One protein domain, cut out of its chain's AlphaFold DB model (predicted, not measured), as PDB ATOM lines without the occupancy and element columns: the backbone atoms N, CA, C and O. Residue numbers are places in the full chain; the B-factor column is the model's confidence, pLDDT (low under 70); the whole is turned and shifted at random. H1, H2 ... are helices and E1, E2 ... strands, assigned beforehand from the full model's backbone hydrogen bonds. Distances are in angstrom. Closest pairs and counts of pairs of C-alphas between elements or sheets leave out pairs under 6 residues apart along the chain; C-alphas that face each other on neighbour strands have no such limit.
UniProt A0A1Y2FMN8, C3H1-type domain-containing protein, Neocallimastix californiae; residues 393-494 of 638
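This is residues 393 to 494 of the 638 residues of the protein "C3H1-type domain-containing protein" of Neocallimastix californiae (UniProt A0A1Y2FMN8). With little regular structure, this domain is mostly loops gathered round a small two-strand ladder, E1 and E2, with the long helix H3 packed over it, short H2 near E1 and H1 set off from both helices. Residues 424 to 430 and 448 to 453 stick out. The 102 printed residues hold E1, H1, H2, E2, H3 in order, mostly helix, with 40 residues in named elements; the sheet E1 - E2 is antiparallel. It is compact, radius of gyration of the C-alphas 14.5 A, spanning 41 by 33 by 28 A.

Past residues 393 to 406, look at E1, residues 407 to 410, antiparallel to E2, residues 468 to 471; N 407 and O 471 are within hydrogen-bond range at 2.7 A. H1, residues 414 to 424, is apart from H2, residues 439 to 444. The closest C-alphas of E1 and H2 are Gly 408 and Phe 441, 7.2 A. For E2 and H3, residues 478 to 492, they are Ile 469 and Ile 485, 6.7 A. In H1, H2 and H3 every O i to N i+4 pair is within range.

Find C-alpha 407 at (35.787, 44.375, -18.343), where E1 begins. H1 runs 15.2 A; H3 runs 21.9 A to C-alpha 492 at (24.339, 50.848, -30.155).

The printed part has no cut. The links H1 to H2 and H2 to E2 are long. The farthest C-alphas, Asn 428 and Arg 494, are 45.7 A apart. Residues 413 to 444 are among the 40 with pLDDT under 70.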
ATOM      1  N   LYS A 393      39.164  33.346 -10.815       58.72
ATOM      2  CA  LYS A 393      39.169  33.767  -9.396       58.72
ATOM      3  C   LYS A 393      40.085  34.952  -9.055       58.72
ATOM      4  O   LYS A 393      39.819  35.638  -8.064       58.72
ATOM      5  N   GLU A 394      41.139  35.187  -9.830       80.06
ATOM      6  CA  GLU A 394      42.276  36.052  -9.465       80.06
ATOM      7  C   GLU A 394      42.549  37.185 -10.471       80.06
ATOM      8  O   GLU A 394      43.623  37.777 -10.477       80.06
ATOM      9  N   LEU A 395      41.553  37.558 -11.285       86.56
ATOM     10  CA  LEU A 395      41.642  38.774 -12.098       86.56
ATOM     11  C   LEU A 395      41.662  40.019 -11.192       86.56
ATOM     12  O   LEU A 395      40.670  40.335 -10.534       86.56
ATOM     13  N   ILE A 396      42.798  40.717 -11.170       89.19
ATOM     14  CA  ILE A 396      43.069  41.936 -10.395       89.19
ATOM     15  C   ILE A 396      43.627  43.004 -11.349       89.19
ATOM     16  O   ILE A 396      44.369  42.689 -12.278       89.19
ATOM     17  N   CYS A 397      43.267  44.273 -11.153       82.44
ATOM     18  CA  CYS A 397      43.768  45.378 -11.968       82.44
ATOM     19  C   CYS A 397      45.088  45.940 -11.411       82.44
ATOM     20  O   CYS A 397      45.085  46.587 -10.365       82.44
ATOM     21  N   GLU A 398      46.198  45.778 -12.144       73.56
ATOM     22  CA  GLU A 398      47.556  46.181 -11.711       73.56
ATOM     23  C   GLU A 398      47.652  47.641 -11.224       73.56
ATOM     24  O   GLU A 398      48.341  47.914 -10.248       73.56
ATOM     25  N   LYS A 399      46.907  48.582 -11.829       77.75
ATOM     26  CA  LYS A 399      46.925  50.001 -11.419       77.75
ATOM     27  C   LYS A 399      46.302  50.314 -10.048       77.75
ATOM     28  O   LYS A 399      46.523  51.418  -9.564       77.75
ATOM     29  N   CYS A 400      45.497  49.428  -9.456       86.38
ATOM     30  CA  CYS A 400      44.816  49.706  -8.178       86.38
ATOM     31  C   CYS A 400      44.762  48.530  -7.190       86.38
ATOM     32  O   CYS A 400      44.347  48.725  -6.055       86.38
ATOM     33  N   GLY A 401      45.149  47.314  -7.590       88.62
ATOM     34  CA  GLY A 401      45.094  46.125  -6.728       88.62
ATOM     35  C   GLY A 401      43.688  45.547  -6.506       88.62
ATOM     36  O   GLY A 401      43.546  44.526  -5.836       88.62
ATOM     37  N   GLU A 402      42.645  46.141  -7.093       92.44
ATOM     38  CA  GLU A 402      41.255  45.704  -6.918       92.44
ATOM     39  C   GLU A 402      40.784  44.732  -8.011       92.44
ATOM     40  O   GLU A 402      41.260  44.749  -9.153       92.44
ATOM     41  N   LYS A 403      39.787  43.901  -7.678       91.88
ATOM     42  CA  LYS A 403      39.104  43.042  -8.656       91.88
ATOM     43  C   LYS A 403      38.139  43.887  -9.498       91.88
ATOM     44  O   LYS A 403      37.274  44.551  -8.927       91.88
ATOM     45  N   PRO A 404      38.251  43.882 -10.836       90.44
ATOM     46  CA  PRO A 404      37.414  44.717 -11.686       90.44
ATOM     47  C   PRO A 404      35.968  44.197 -11.713       90.44
ATOM     48  O   PRO A 404      35.725  43.004 -11.881       90.44
ATOM     49  N   THR A 405      34.998  45.101 -11.565       92.19
ATOM     50  CA  THR A 405      33.557  44.776 -11.522       92.19
ATOM     51  C   THR A 405      32.929  44.503 -12.893       92.19
ATOM     52  O   THR A 405      31.814  44.001 -12.968       92.19
ATOM     53  N   GLN A 406      33.643  44.845 -13.963       92.00
ATOM     54  CA  GLN A 406      33.299  44.679 -15.375       92.00
ATOM     55  C   GLN A 406      34.626  44.677 -16.167       92.00
ATOM     56  O   GLN A 406      35.687  44.919 -15.593       92.00
ATOM     57  N   PHE A 407      34.612  44.398 -17.467       92.56
ATOM     58  CA  PHE A 407      35.787  44.375 -18.343       92.56
ATOM     59  C   PHE A 407      35.576  45.260 -19.578       92.56
ATOM     60  O   PHE A 407      34.453  45.474 -20.025       92.56
ATOM     61  N   GLY A 408      36.662  45.813 -20.115       91.38
ATOM     62  CA  GLY A 408      36.641  46.814 -21.179       91.38
ATOM     63  C   GLY A 408      37.220  46.325 -22.499       91.38
ATOM     64  O   GLY A 408      38.397  46.540 -22.781       91.38
ATOM     65  N   LEU A 409      36.407  45.679 -23.331       92.44
ATOM     66  CA  LEU A 409      36.866  45.170 -24.621       92.44
ATOM     67  C   LEU A 409      37.151  46.332 -25.589       92.44
ATOM     68  O   LEU A 409      36.323  47.221 -25.792       92.44
ATOM     69  N   LEU A 410      38.321  46.313 -26.228       91.44
ATOM     70  CA  LEU A 410      38.618  47.193 -27.361       91.44
ATOM     71  C   LEU A 410      37.985  46.624 -28.636       91.44
ATOM     72  O   LEU A 410      38.055  45.420 -28.886       91.44
ATOM     73  N   SER A 411      37.384  47.492 -29.454       84.62
ATOM     74  CA  SER A 411      36.655  47.092 -30.668       84.62
ATOM     75  C   SER A 411      37.559  46.697 -31.842       84.62
ATOM     76  O   SER A 411      37.085  46.129 -32.825       84.62
ATOM     77  N   THR A 412      38.846  47.039 -31.778       78.44
ATOM     78  CA  THR A 412      39.845  46.796 -32.824       78.44
ATOM     79  C   THR A 412      40.455  45.400 -32.672       78.44
ATOM     80  O   THR A 412      41.390  45.186 -31.903       78.44
ATOM     81  N   ILE A 413      39.916  44.435 -33.429       59.72
ATOM     82  CA  ILE A 413      40.320  43.015 -33.394       59.72
ATOM     83  C   ILE A 413      41.803  42.829 -33.766       59.72
ATOM     84  O   ILE A 413      42.463  41.970 -33.187       59.72
ATOM     85  N   TYR A 414      42.339  43.680 -34.645       56.25
ATOM     86  CA  TYR A 414      43.733  43.695 -35.117       56.25
ATOM     87  C   TYR A 414      44.782  43.665 -34.006       56.25
ATOM     88  O   TYR A 414      45.839  43.066 -34.187       56.25
ATOM     89  N   ILE A 415      44.462  44.211 -32.826       55.94
ATOM     90  CA  ILE A 415      45.325  44.125 -31.645       55.94
ATOM     91  C   ILE A 415      45.666  42.661 -31.320       55.94
ATOM     92  O   ILE A 415      46.806  42.394 -30.974       55.94
ATOM     93  N   ASN A 416      44.744  41.702 -31.482       53.56
ATOM     94  CA  ASN A 416      45.032  40.286 -31.232       53.56
ATOM     95  C   ASN A 416      46.115  39.737 -32.180       53.56
ATOM     96  O   ASN A 416      47.044  39.088 -31.710       53.56
ATOM     97  N   ASN A 417      46.013  39.990 -33.489       49.56
ATOM     98  CA  ASN A 417      46.932  39.410 -34.476       49.56
ATOM     99  C   ASN A 417      48.295  40.113 -34.461       49.56
ATOM    100  O   ASN A 417      49.323  39.442 -34.449       49.56
ATOM    101  N   LEU A 418      48.318  41.448 -34.377       49.97
ATOM    102  CA  LEU A 418      49.570  42.202 -34.272       49.97
ATOM    103  C   LEU A 418      50.294  41.926 -32.948       49.97
ATOM    104  O   LEU A 418      51.511  41.760 -32.961       49.97
ATOM    105  N   ILE A 419      49.577  41.792 -31.823       55.06
ATOM    106  CA  ILE A 419      50.201  41.352 -30.566       55.06
ATOM    107  C   ILE A 419      50.669  39.898 -30.667       55.06
ATOM    108  O   ILE A 419      51.763  39.623 -30.197       55.06
ATOM    109  N   LEU A 420      49.938  38.978 -31.310       49.22
ATOM    110  CA  LEU A 420      50.443  37.613 -31.514       49.22
ATOM    111  C   LEU A 420      51.732  37.591 -32.350       49.22
ATOM    112  O   LEU A 420      52.655  36.878 -31.981       49.22
ATOM    113  N   ILE A 421      51.849  38.405 -33.404       52.09
ATOM    114  CA  ILE A 421      53.070  38.503 -34.228       52.09
ATOM    115  C   ILE A 421      54.235  39.139 -33.448       52.09
ATOM    116  O   ILE A 421      55.360  38.638 -33.497       52.09
ATOM    117  N   PHE A 422      53.986  40.209 -32.683       49.31
ATOM    118  CA  PHE A 422      55.015  40.819 -31.830       49.31
ATOM    119  C   PHE A 422      55.445  39.891 -30.688       49.31
ATOM    120  O   PHE A 422      56.640  39.743 -30.446       49.31
ATOM    121  N   ILE A 423      54.499  39.222 -30.022       50.44
ATOM    122  CA  ILE A 423      54.793  38.264 -28.955       50.44
ATOM    123  C   ILE A 423      55.471  37.010 -29.519       50.44
ATOM    124  O   ILE A 423      56.368  36.508 -28.857       50.44
ATOM    125  N   TYR A 424      55.180  36.543 -30.740       53.00
ATOM    126  CA  TYR A 424      55.908  35.404 -31.325       53.00
ATOM    127  C   TYR A 424      57.413  35.682 -31.471       53.00
ATOM    128  O   TYR A 424      58.232  34.803 -31.220       53.00
ATOM    129  N   ASN A 425      57.786  36.932 -31.759       50.56
ATOM    130  CA  ASN A 425      59.181  37.385 -31.777       50.56
ATOM    131  C   ASN A 425      59.760  37.701 -30.375       50.56
ATOM    132  O   ASN A 425      60.963  37.907 -30.243       50.56
ATOM    133  N   PHE A 426      58.932  37.720 -29.324       51.28
ATOM    134  CA  PHE A 426      59.308  38.014 -27.929       51.28
ATOM    135  C   PHE A 426      59.044  36.847 -26.950       51.28
ATOM    136  O   PHE A 426      59.222  37.003 -25.737       51.28
ATOM    137  N   TYR A 427      58.601  35.679 -27.437       47.56
ATOM    138  CA  TYR A 427      57.878  34.706 -26.600       47.56
ATOM    139  C   TYR A 427      58.738  34.028 -25.522       47.56
ATOM    140  O   TYR A 427      58.201  33.505 -24.548       47.56
ATOM    141  N   ASN A 428      60.066  34.109 -25.642       48.78
ATOM    142  CA  ASN A 428      61.023  33.520 -24.704       48.78
ATOM    143  C   ASN A 428      61.197  34.289 -23.372       48.78
ATOM    144  O   ASN A 428      62.021  33.867 -22.566       48.78
ATOM    145  N   LEU A 429      60.478  35.402 -23.115       42.12
ATOM    146  CA  LEU A 429      60.732  36.222 -21.908       42.12
ATOM    147  C   LEU A 429      59.515  36.817 -21.155       42.12
ATOM    148  O   LEU A 429      59.707  37.364 -20.073       42.12
ATOM    149  N   MET A 430      58.278  36.774 -21.679       41.16
ATOM    150  CA  MET A 430      57.185  37.656 -21.186       41.16
ATOM    151  C   MET A 430      55.790  37.012 -21.008       41.16
ATOM    152  O   MET A 430      54.761  37.674 -21.151       41.16
ATOM    153  N   TYR A 431      55.715  35.728 -20.642       43.06
ATOM    154  CA  TYR A 431      54.444  34.974 -20.597       43.06
ATOM    155  C   TYR A 431      53.432  35.372 -19.487       43.06
ATOM    156  O   TYR A 431      52.360  34.780 -19.403       43.06
ATOM    157  N   THR A 432      53.714  36.364 -18.634       42.72
ATOM    158  CA  THR A 432      52.886  36.680 -17.445       42.72
ATOM    159  C   THR A 432      52.206  38.058 -17.443       42.72
ATOM    160  O   THR A 432      51.415  38.330 -16.543       42.72
ATOM    161  N   LYS A 433      52.469  38.948 -18.417       50.62
ATOM    162  CA  LYS A 433      52.252  40.406 -18.233       50.62
ATOM    163  C   LYS A 433      51.107  41.075 -19.025       50.62
ATOM    164  O   LYS A 433      51.101  42.297 -19.163       50.62
ATOM    165  N   TYR A 434      50.108  40.334 -19.518       49.69
ATOM    166  CA  TYR A 434      49.058  40.887 -20.406       49.69
ATOM    167  C   TYR A 434      47.608  40.598 -19.963       49.69
ATOM    168  O   TYR A 434      46.842  39.946 -20.673       49.69
ATOM    169  N   LEU A 435      47.207  41.131 -18.797       48.62
ATOM    170  CA  LEU A 435      45.892  40.872 -18.176       48.62
ATOM    171  C   LEU A 435      45.178  42.134 -17.611       48.62
ATOM    172  O   LEU A 435      44.454  42.064 -16.623       48.62
ATOM    173  N   HIS A 436      45.344  43.305 -18.248       57.91
ATOM    174  CA  HIS A 436      44.958  44.629 -17.706       57.91
ATOM    175  C   HIS A 436      43.834  45.319 -18.513       57.91
ATOM    176  O   HIS A 436      44.122  46.025 -19.477       57.91
ATOM    177  N   ILE A 437      42.544  45.107 -18.194       59.88
ATOM    178  CA  ILE A 437      41.455  45.435 -19.158       59.88
ATOM    179  C   ILE A 437      40.259  46.281 -18.627       59.88
ATOM    180  O   ILE A 437      39.351  46.561 -19.399       59.88
ATOM    181  N   TYR A 438      40.231  46.794 -17.382       55.69
ATOM    182  CA  TYR A 438      39.099  47.649 -16.926       55.69
ATOM    183  C   TYR A 438      39.451  49.037 -16.377       55.69
ATOM    184  O   TYR A 438      39.355  50.015 -17.116       55.69
ATOM    185  N   ILE A 439      39.835  49.145 -15.098       54.03
ATOM    186  CA  ILE A 439      39.875  50.430 -14.366       54.03
ATOM    187  C   ILE A 439      40.818  51.444 -15.038       54.03
ATOM    188  O   ILE A 439      40.502  52.632 -15.096       54.03
ATOM    189  N   ILE A 440      41.900  50.962 -15.665       57.97
ATOM    190  CA  ILE A 440      42.809  51.777 -16.483       57.97
ATOM    191  C   ILE A 440      42.051  52.562 -17.563       57.97
ATOM    192  O   ILE A 440      42.218  53.771 -17.647       57.97
ATOM    193  N   PHE A 441      41.208  51.915 -18.374       58.66
ATOM    194  CA  PHE A 441      40.591  52.549 -19.547       58.66
ATOM    195  C   PHE A 441      39.566  53.630 -19.203       58.66
ATOM    196  O   PHE A 441      39.461  54.606 -19.944       58.66
ATOM    197  N   LYS A 442      38.810  53.468 -18.109       63.19
ATOM    198  CA  LYS A 442      37.805  54.465 -17.710       63.19
ATOM    199  C   LYS A 442      38.463  55.747 -17.198       63.19
ATOM    200  O   LYS A 442      37.975  56.823 -17.514       63.19
ATOM    201  N   ILE A 443      39.571  55.626 -16.463       64.12
ATOM    202  CA  ILE A 443      40.381  56.771 -16.024       64.12
ATOM    203  C   ILE A 443      41.095  57.387 -17.234       64.12
ATOM    204  O   ILE A 443      40.921  58.557 -17.526       64.12
ATOM    205  N   TRP A 444      41.819  56.574 -18.003       60.91
ATOM    206  CA  TRP A 444      42.726  57.010 -19.073       60.91
ATOM    207  C   TRP A 444      42.037  57.610 -20.320       60.91
ATOM    208  O   TRP A 444      42.712  58.144 -21.195       60.91
ATOM    209  N   ARG A 445      40.701  57.539 -20.424       70.94
ATOM    210  CA  ARG A 445      39.917  58.266 -21.446       70.94
ATOM    211  C   ARG A 445      39.196  59.511 -20.926       70.94
ATOM    212  O   ARG A 445      38.578  60.209 -21.728       70.94
ATOM    213  N   VAL A 446      39.278  59.801 -19.629       74.19
ATOM    214  CA  VAL A 446      39.033  61.153 -19.120       74.19
ATOM    215  C   VAL A 446      40.342  61.923 -19.327       74.19
ATOM    216  O   VAL A 446      41.370  61.473 -18.825       74.19
ATOM    217  N   PRO A 447      40.358  63.025 -20.094       64.31
ATOM    218  CA  PRO A 447      41.554  63.845 -20.214       64.31
ATOM    219  C   PRO A 447      41.790  64.566 -18.883       64.31
ATOM    220  O   PRO A 447      40.850  65.083 -18.280       64.31
ATOM    221  N   GLU A 448      43.039  64.621 -18.423       62.53
ATOM    222  CA  GLU A 448      43.385  65.315 -17.173       62.53
ATOM    223  C   GLU A 448      43.392  66.851 -17.350       62.53
ATOM    224  O   GLU A 448      43.408  67.595 -16.370       62.53
ATOM    225  N   SER A 449      43.305  67.342 -18.596       72.25
ATOM    226  CA  SER A 449      43.070  68.753 -18.927       72.25
ATOM    227  C   SER A 449      42.313  68.926 -20.252       72.25
ATOM    228  O   SER A 449      42.536  68.167 -21.193       72.25
ATOM    229  N   ASP A 450      41.494  69.981 -20.381       64.31
ATOM    230  CA  ASP A 450      40.778  70.322 -21.632       64.31
ATOM    231  C   ASP A 450      41.719  70.589 -22.829       64.31
ATOM    232  O   ASP A 450      41.302  70.567 -23.989       64.31
ATOM    233  N   SER A 451      42.998  70.862 -22.554       64.06
ATOM    234  CA  SER A 451      44.056  71.066 -23.548       64.06
ATOM    235  C   SER A 451      44.626  69.774 -24.136       64.06
ATOM    236  O   SER A 451      45.184  69.807 -25.238       64.06
ATOM    237  N   GLU A 452      44.519  68.638 -23.442       64.88
ATOM    238  CA  GLU A 452      45.016  67.372 -23.974       64.88
ATOM    239  C   GLU A 452      44.008  66.751 -24.938       64.88
ATOM    240  O   GLU A 452      42.912  66.327 -24.569       64.88
ATOM    241  N   LYS A 453      44.419  66.647 -26.207       62.47
ATOM    242  CA  LYS A 453      43.696  65.883 -27.227       62.47
ATOM    243  C   LYS A 453      43.478  64.463 -26.710       62.47
ATOM    244  O   LYS A 453      44.447  63.707 -26.632       62.47
ATOM    245  N   PHE A 454      42.221  64.128 -26.400       63.78
ATOM    246  CA  PHE A 454      41.773  62.815 -25.929       63.78
ATOM    247  C   PHE A 454      42.613  61.696 -26.548       63.78
ATOM    248  O   PHE A 454      42.570  61.467 -27.761       63.78
ATOM    249  N   SER A 455      43.391  61.000 -25.715       71.19
ATOM    250  CA  SER A 455      44.236  59.907 -26.180       71.19
ATOM    251  C   SER A 455      43.353  58.713 -26.536       71.19
ATOM    252  O   SER A 455      43.167  57.782 -25.761       71.19
ATOM    253  N   HIS A 456      42.786  58.714 -27.741       82.25
ATOM    254  CA  HIS A 456      41.954  57.626 -28.264       82.25
ATOM    255  C   HIS A 456      42.760  56.356 -28.583       82.25
ATOM    256  O   HIS A 456      42.304  55.524 -29.357       82.25
ATOM    257  N   LYS A 457      43.974  56.209 -28.046       87.50
ATOM    258  CA  LYS A 457      44.881  55.083 -28.285       87.50
ATOM    259  C   LYS A 457      44.551  53.904 -27.348       87.50
ATOM    260  O   LYS A 457      43.434  53.774 -26.844       87.50
ATOM    261  N   CYS A 458      45.525  53.041 -27.093       84.94
ATOM    262  CA  CYS A 458      45.482  52.014 -26.058       84.94
ATOM    263  C   CYS A 458      46.716  52.189 -25.159       84.94
ATOM    264  O   CYS A 458      47.815  52.271 -25.707       84.94
ATOM    265  N   PRO A 459      46.597  52.184 -23.818       82.12
ATOM    266  CA  PRO A 459      47.739  52.382 -22.922       82.12
ATOM    267  C   PRO A 459      48.774  51.242 -22.971       82.12
ATOM    268  O   PRO A 459      49.860  51.399 -22.429       82.12
ATOM    269  N   ILE A 460      48.449  50.104 -23.604       82.75
ATOM    270  CA  ILE A 460      49.348  48.945 -23.745       82.75
ATOM    271  C   ILE A 460      50.098  48.965 -25.088       82.75
ATOM    272  O   ILE A 460      51.281  48.649 -25.127       82.75
ATOM    273  N   CYS A 461      49.428  49.316 -26.194       85.94
ATOM    274  CA  CYS A 461      49.985  49.188 -27.552       85.94
ATOM    275  C   CYS A 461      49.950  50.471 -28.399       85.94
ATOM    276  O   CYS A 461      50.319  50.437 -29.567       85.94
ATOM    277  N   ASN A 462      49.477  51.598 -27.857       87.19
ATOM    278  CA  ASN A 462      49.324  52.893 -28.538       87.19
ATOM    279  C   ASN A 462      48.487  52.909 -29.844       87.19
ATOM    280  O   ASN A 462      48.366  53.958 -30.478       87.19
ATOM    281  N   VAL A 463      47.833  51.800 -30.206       87.38
ATOM    282  CA  VAL A 463      46.911  51.695 -31.353       87.38
ATOM    283  C   VAL A 463      45.636  52.520 -31.107       87.38
ATOM    284  O   VAL A 463      45.049  52.382 -30.029       87.38
ATOM    285  N   PRO A 464      45.160  53.342 -32.067       86.44
ATOM    286  CA  PRO A 464      43.877  54.037 -31.963       86.44
ATOM    287  C   PRO A 464      42.697  53.058 -31.841       86.44
ATOM    288  O   PRO A 464      42.517  52.143 -32.641       86.44
ATOM    289  N   SER A 465      41.865  53.268 -30.825       88.75
ATOM    290  CA  SER A 465      40.612  52.566 -30.576       88.75
ATOM    291  C   SER A 465      39.588  53.561 -30.022       88.75
ATOM    292  O   SER A 465      39.475  53.776 -28.817       88.75
ATOM    293  N   PHE A 466      38.818  54.188 -30.910       86.25
ATOM    294  CA  PHE A 466      37.826  55.210 -30.543       86.25
ATOM    295  C   PHE A 466      36.771  54.697 -29.551       86.25
ATOM    296  O   PHE A 466      36.296  55.447 -28.701       86.25
ATOM    297  N   HIS A 467      36.475  53.394 -29.570       90.69
ATOM    298  CA  HIS A 467      35.420  52.777 -28.767       90.69
ATOM    299  C   HIS A 467      35.956  51.918 -27.623       90.69
ATOM    300  O   HIS A 467      37.100  51.465 -27.629       90.69
ATOM    301  N   PHE A 468      35.109  51.744 -26.616       91.56
ATOM    302  CA  PHE A 468      35.327  50.936 -25.426       91.56
ATOM    303  C   PHE A 468      34.026  50.177 -25.180       91.56
ATOM    304  O   PHE A 468      32.963  50.796 -25.117       91.56
ATOM    305  N   ILE A 469      34.102  48.852 -25.107       94.38
ATOM    306  CA  ILE A 469      32.937  47.972 -25.065       94.38
ATOM    307  C   ILE A 469      32.880  47.327 -23.674       94.38
ATOM    308  O   ILE A 469      33.662  46.411 -23.402       94.38
ATOM    309  N   PRO A 470      32.003  47.807 -22.770       95.06
ATOM    310  CA  PRO A 470      31.813  47.184 -21.468       95.06
ATOM    311  C   PRO A 470      31.270  45.759 -21.627       95.06
ATOM    312  O   PRO A 470      30.355  45.504 -22.412       95.06
ATOM    313  N   SER A 471      31.844  44.829 -20.871       94.75
ATOM    314  CA  SER A 471      31.476  43.418 -20.846       94.75
ATOM    315  C   SER A 471      31.669  42.853 -19.448       94.75
ATOM    316  O   SER A 471      32.748  42.970 -18.878       94.75
ATOM    317  N   ASP A 472      30.658  42.193 -18.894       94.12
ATOM    318  CA  ASP A 472      30.737  41.626 -17.541       94.12
ATOM    319  C   ASP A 472      31.532  40.301 -17.495       94.12
ATOM    320  O   ASP A 472      31.723  39.718 -16.429       94.12
ATOM    321  N   ILE A 473      32.017  39.824 -18.651       92.81
ATOM    322  CA  ILE A 473      32.761  38.570 -18.815       92.81
ATOM    323  C   ILE A 473      34.149  38.879 -19.383       92.81
ATOM    324  O   ILE A 473      34.281  39.454 -20.465       92.81
ATOM    325  N   TYR A 474      35.206  38.443 -18.694       92.38
ATOM    326  CA  TYR A 474      36.565  38.573 -19.215       92.38
ATOM    327  C   TYR A 474      36.778  37.683 -20.449       92.38
ATOM    328  O   TYR A 474      36.704  36.458 -20.364       92.38
ATOM    329  N   CYS A 475      37.093  38.304 -21.589       91.81
ATOM    330  CA  CYS A 475      37.317  37.619 -22.862       91.81
ATOM    331  C   CYS A 475      38.646  38.064 -23.487       91.81
ATOM    332  O   CYS A 475      38.729  39.136 -24.087       91.81
ATOM    333  N   HIS A 476      39.685  37.234 -23.364       86.19
ATOM    334  CA  HIS A 476      41.021  37.520 -23.900       86.19
ATOM    335  C   HIS A 476      41.010  37.640 -25.439       86.19
ATOM    336  O   HIS A 476      41.343  38.683 -26.015       86.19
ATOM    337  N   SER A 477      40.548  36.581 -26.110       89.75
ATOM    338  CA  SER A 477      40.520  36.412 -27.567       89.75
ATOM    339  C   SER A 477      39.359  35.488 -27.989       89.75
ATOM    340  O   SER A 477      38.487  35.170 -27.179       89.75
ATOM    341  N   GLY A 478      39.315  35.080 -29.264       92.50
ATOM    342  CA  GLY A 478      38.387  34.055 -29.756       92.50
ATOM    343  C   GLY A 478      36.954  34.525 -30.070       92.50
ATOM    344  O   GLY A 478      36.647  35.721 -30.001       92.50
ATOM    345  N   PRO A 479      36.058  33.587 -30.435       94.31
ATOM    346  CA  PRO A 479      34.725  33.895 -30.960       94.31
ATOM    347  C   PRO A 479      33.813  34.589 -29.941       94.31
ATOM    348  O   PRO A 479      33.019  35.442 -30.327       94.31
ATOM    349  N   LEU A 480      33.966  34.308 -28.640       93.56
ATOM    350  CA  LEU A 480      33.193  34.970 -27.584       93.56
ATOM    351  C   LEU A 480      33.466  36.485 -27.537       93.56
ATOM    352  O   LEU A 480      32.530  37.277 -27.435       93.56
ATOM    353  N   LYS A 481      34.732  36.901 -27.705       93.56
ATOM    354  CA  LYS A 481      35.115  38.319 -27.807       93.56
ATOM    355  C   LYS A 481      34.458  38.982 -29.021       93.56
ATOM    356  O   LYS A 481      33.909  40.071 -28.876       93.56
ATOM    357  N   LYS A 482      34.457  38.315 -30.187       94.19
ATOM    358  CA  LYS A 482      33.759  38.799 -31.393       94.19
ATOM    359  C   LYS A 482      32.252  38.939 -31.140       94.19
ATOM    360  O   LYS A 482      31.716  40.026 -31.321       94.19
ATOM    361  N   HIS A 483      31.593  37.894 -30.635       95.50
ATOM    362  CA  HIS A 483      30.151  37.903 -30.357       95.50
ATOM    363  C   HIS A 483      29.733  39.043 -29.413       95.50
ATOM    364  O   HIS A 483      28.734  39.709 -29.667       95.50
ATOM    365  N   ILE A 484      30.495  39.307 -28.346       95.75
ATOM    366  CA  ILE A 484      30.200  40.411 -27.417       95.75
ATOM    367  C   ILE A 484      30.372  41.774 -28.102       95.75
ATOM    368  O   ILE A 484      29.514  42.644 -27.943       95.75
ATOM    369  N   ILE A 485      31.443  41.957 -28.883       94.31
ATOM    370  CA  ILE A 485      31.696  43.191 -29.642       94.31
ATOM    371  C   ILE A 485      30.569  43.454 -30.647       94.31
ATOM    372  O   ILE A 485      30.034  44.563 -30.692       94.31
ATOM    373  N   ASP A 486      30.173  42.441 -31.414       95.44
ATOM    374  CA  ASP A 486      29.166  42.584 -32.464       95.44
ATOM    375  C   ASP A 486      27.758  42.749 -31.861       95.44
ATOM    376  O   ASP A 486      27.038  43.668 -32.243       95.44
ATOM    377  N   ARG A 487      27.410  42.016 -30.792       96.38
ATOM    378  CA  ARG A 487      26.166  42.239 -30.024       96.38
ATOM    379  C   ARG A 487      26.086  43.646 -29.421       96.38
ATOM    380  O   ARG A 487      24.999  44.226 -29.373       96.38
ATOM    381  N   PHE A 488      27.208  44.211 -28.967       96.56
ATOM    382  CA  PHE A 488      27.260  45.588 -28.470       96.56
ATOM    383  C   PHE A 488      27.078  46.605 -29.604       96.56
ATOM    384  O   PHE A 488      26.237  47.497 -29.483       96.56
ATOM    385  N   ARG A 489      27.780  46.431 -30.735       94.75
ATOM    386  CA  ARG A 489      27.594  47.236 -31.959       94.75
ATOM    387  C   ARG A 489      26.130  47.250 -32.402       94.75
ATOM    388  O   ARG A 489      25.561  48.329 -32.540       94.75
ATOM    389  N   THR A 490      25.496  46.081 -32.518       95.75
ATOM    390  CA  THR A 490      24.079  45.924 -32.894       95.75
ATOM    391  C   THR A 490      23.111  46.569 -31.897       95.75
ATOM    392  O   THR A 490      22.011  46.972 -32.275       95.75
ATOM    393  N   ARG A 491      23.480  46.685 -30.612       96.94
ATOM    394  CA  ARG A 491      22.681  47.418 -29.617       96.94
ATOM    395  C   ARG A 491      22.845  48.932 -29.765       96.94
ATOM    396  O   ARG A 491      21.848  49.645 -29.700       96.94
ATOM    397  N   CYS A 492      24.068  49.421 -29.967       96.56
ATOM    398  CA  CYS A 492      24.339  50.848 -30.155       96.56
ATOM    399  C   CYS A 492      23.756  51.392 -31.466       96.56
ATOM    400  O   CYS A 492      23.175  52.475 -31.447       96.56
ATOM    401  N   SER A 493      23.801  50.628 -32.563       95.75
ATOM    402  CA  SER A 493      23.280  51.050 -33.875       95.75
ATOM    403  C   SER A 493      21.756  51.219 -33.933       95.75
ATOM    404  O   SER A 493      21.225  51.697 -34.929       95.75
ATOM    405  N   ARG A 494      21.032  50.862 -32.864       95.94
ATOM    406  CA  ARG A 494      19.584  51.094 -32.715       95.94
ATOM    407  C   ARG A 494      19.254  52.389 -31.961       95.94
ATOM    408  O   ARG A 494      18.106  52.819 -31.972       95.94
TER     409      ARG A 494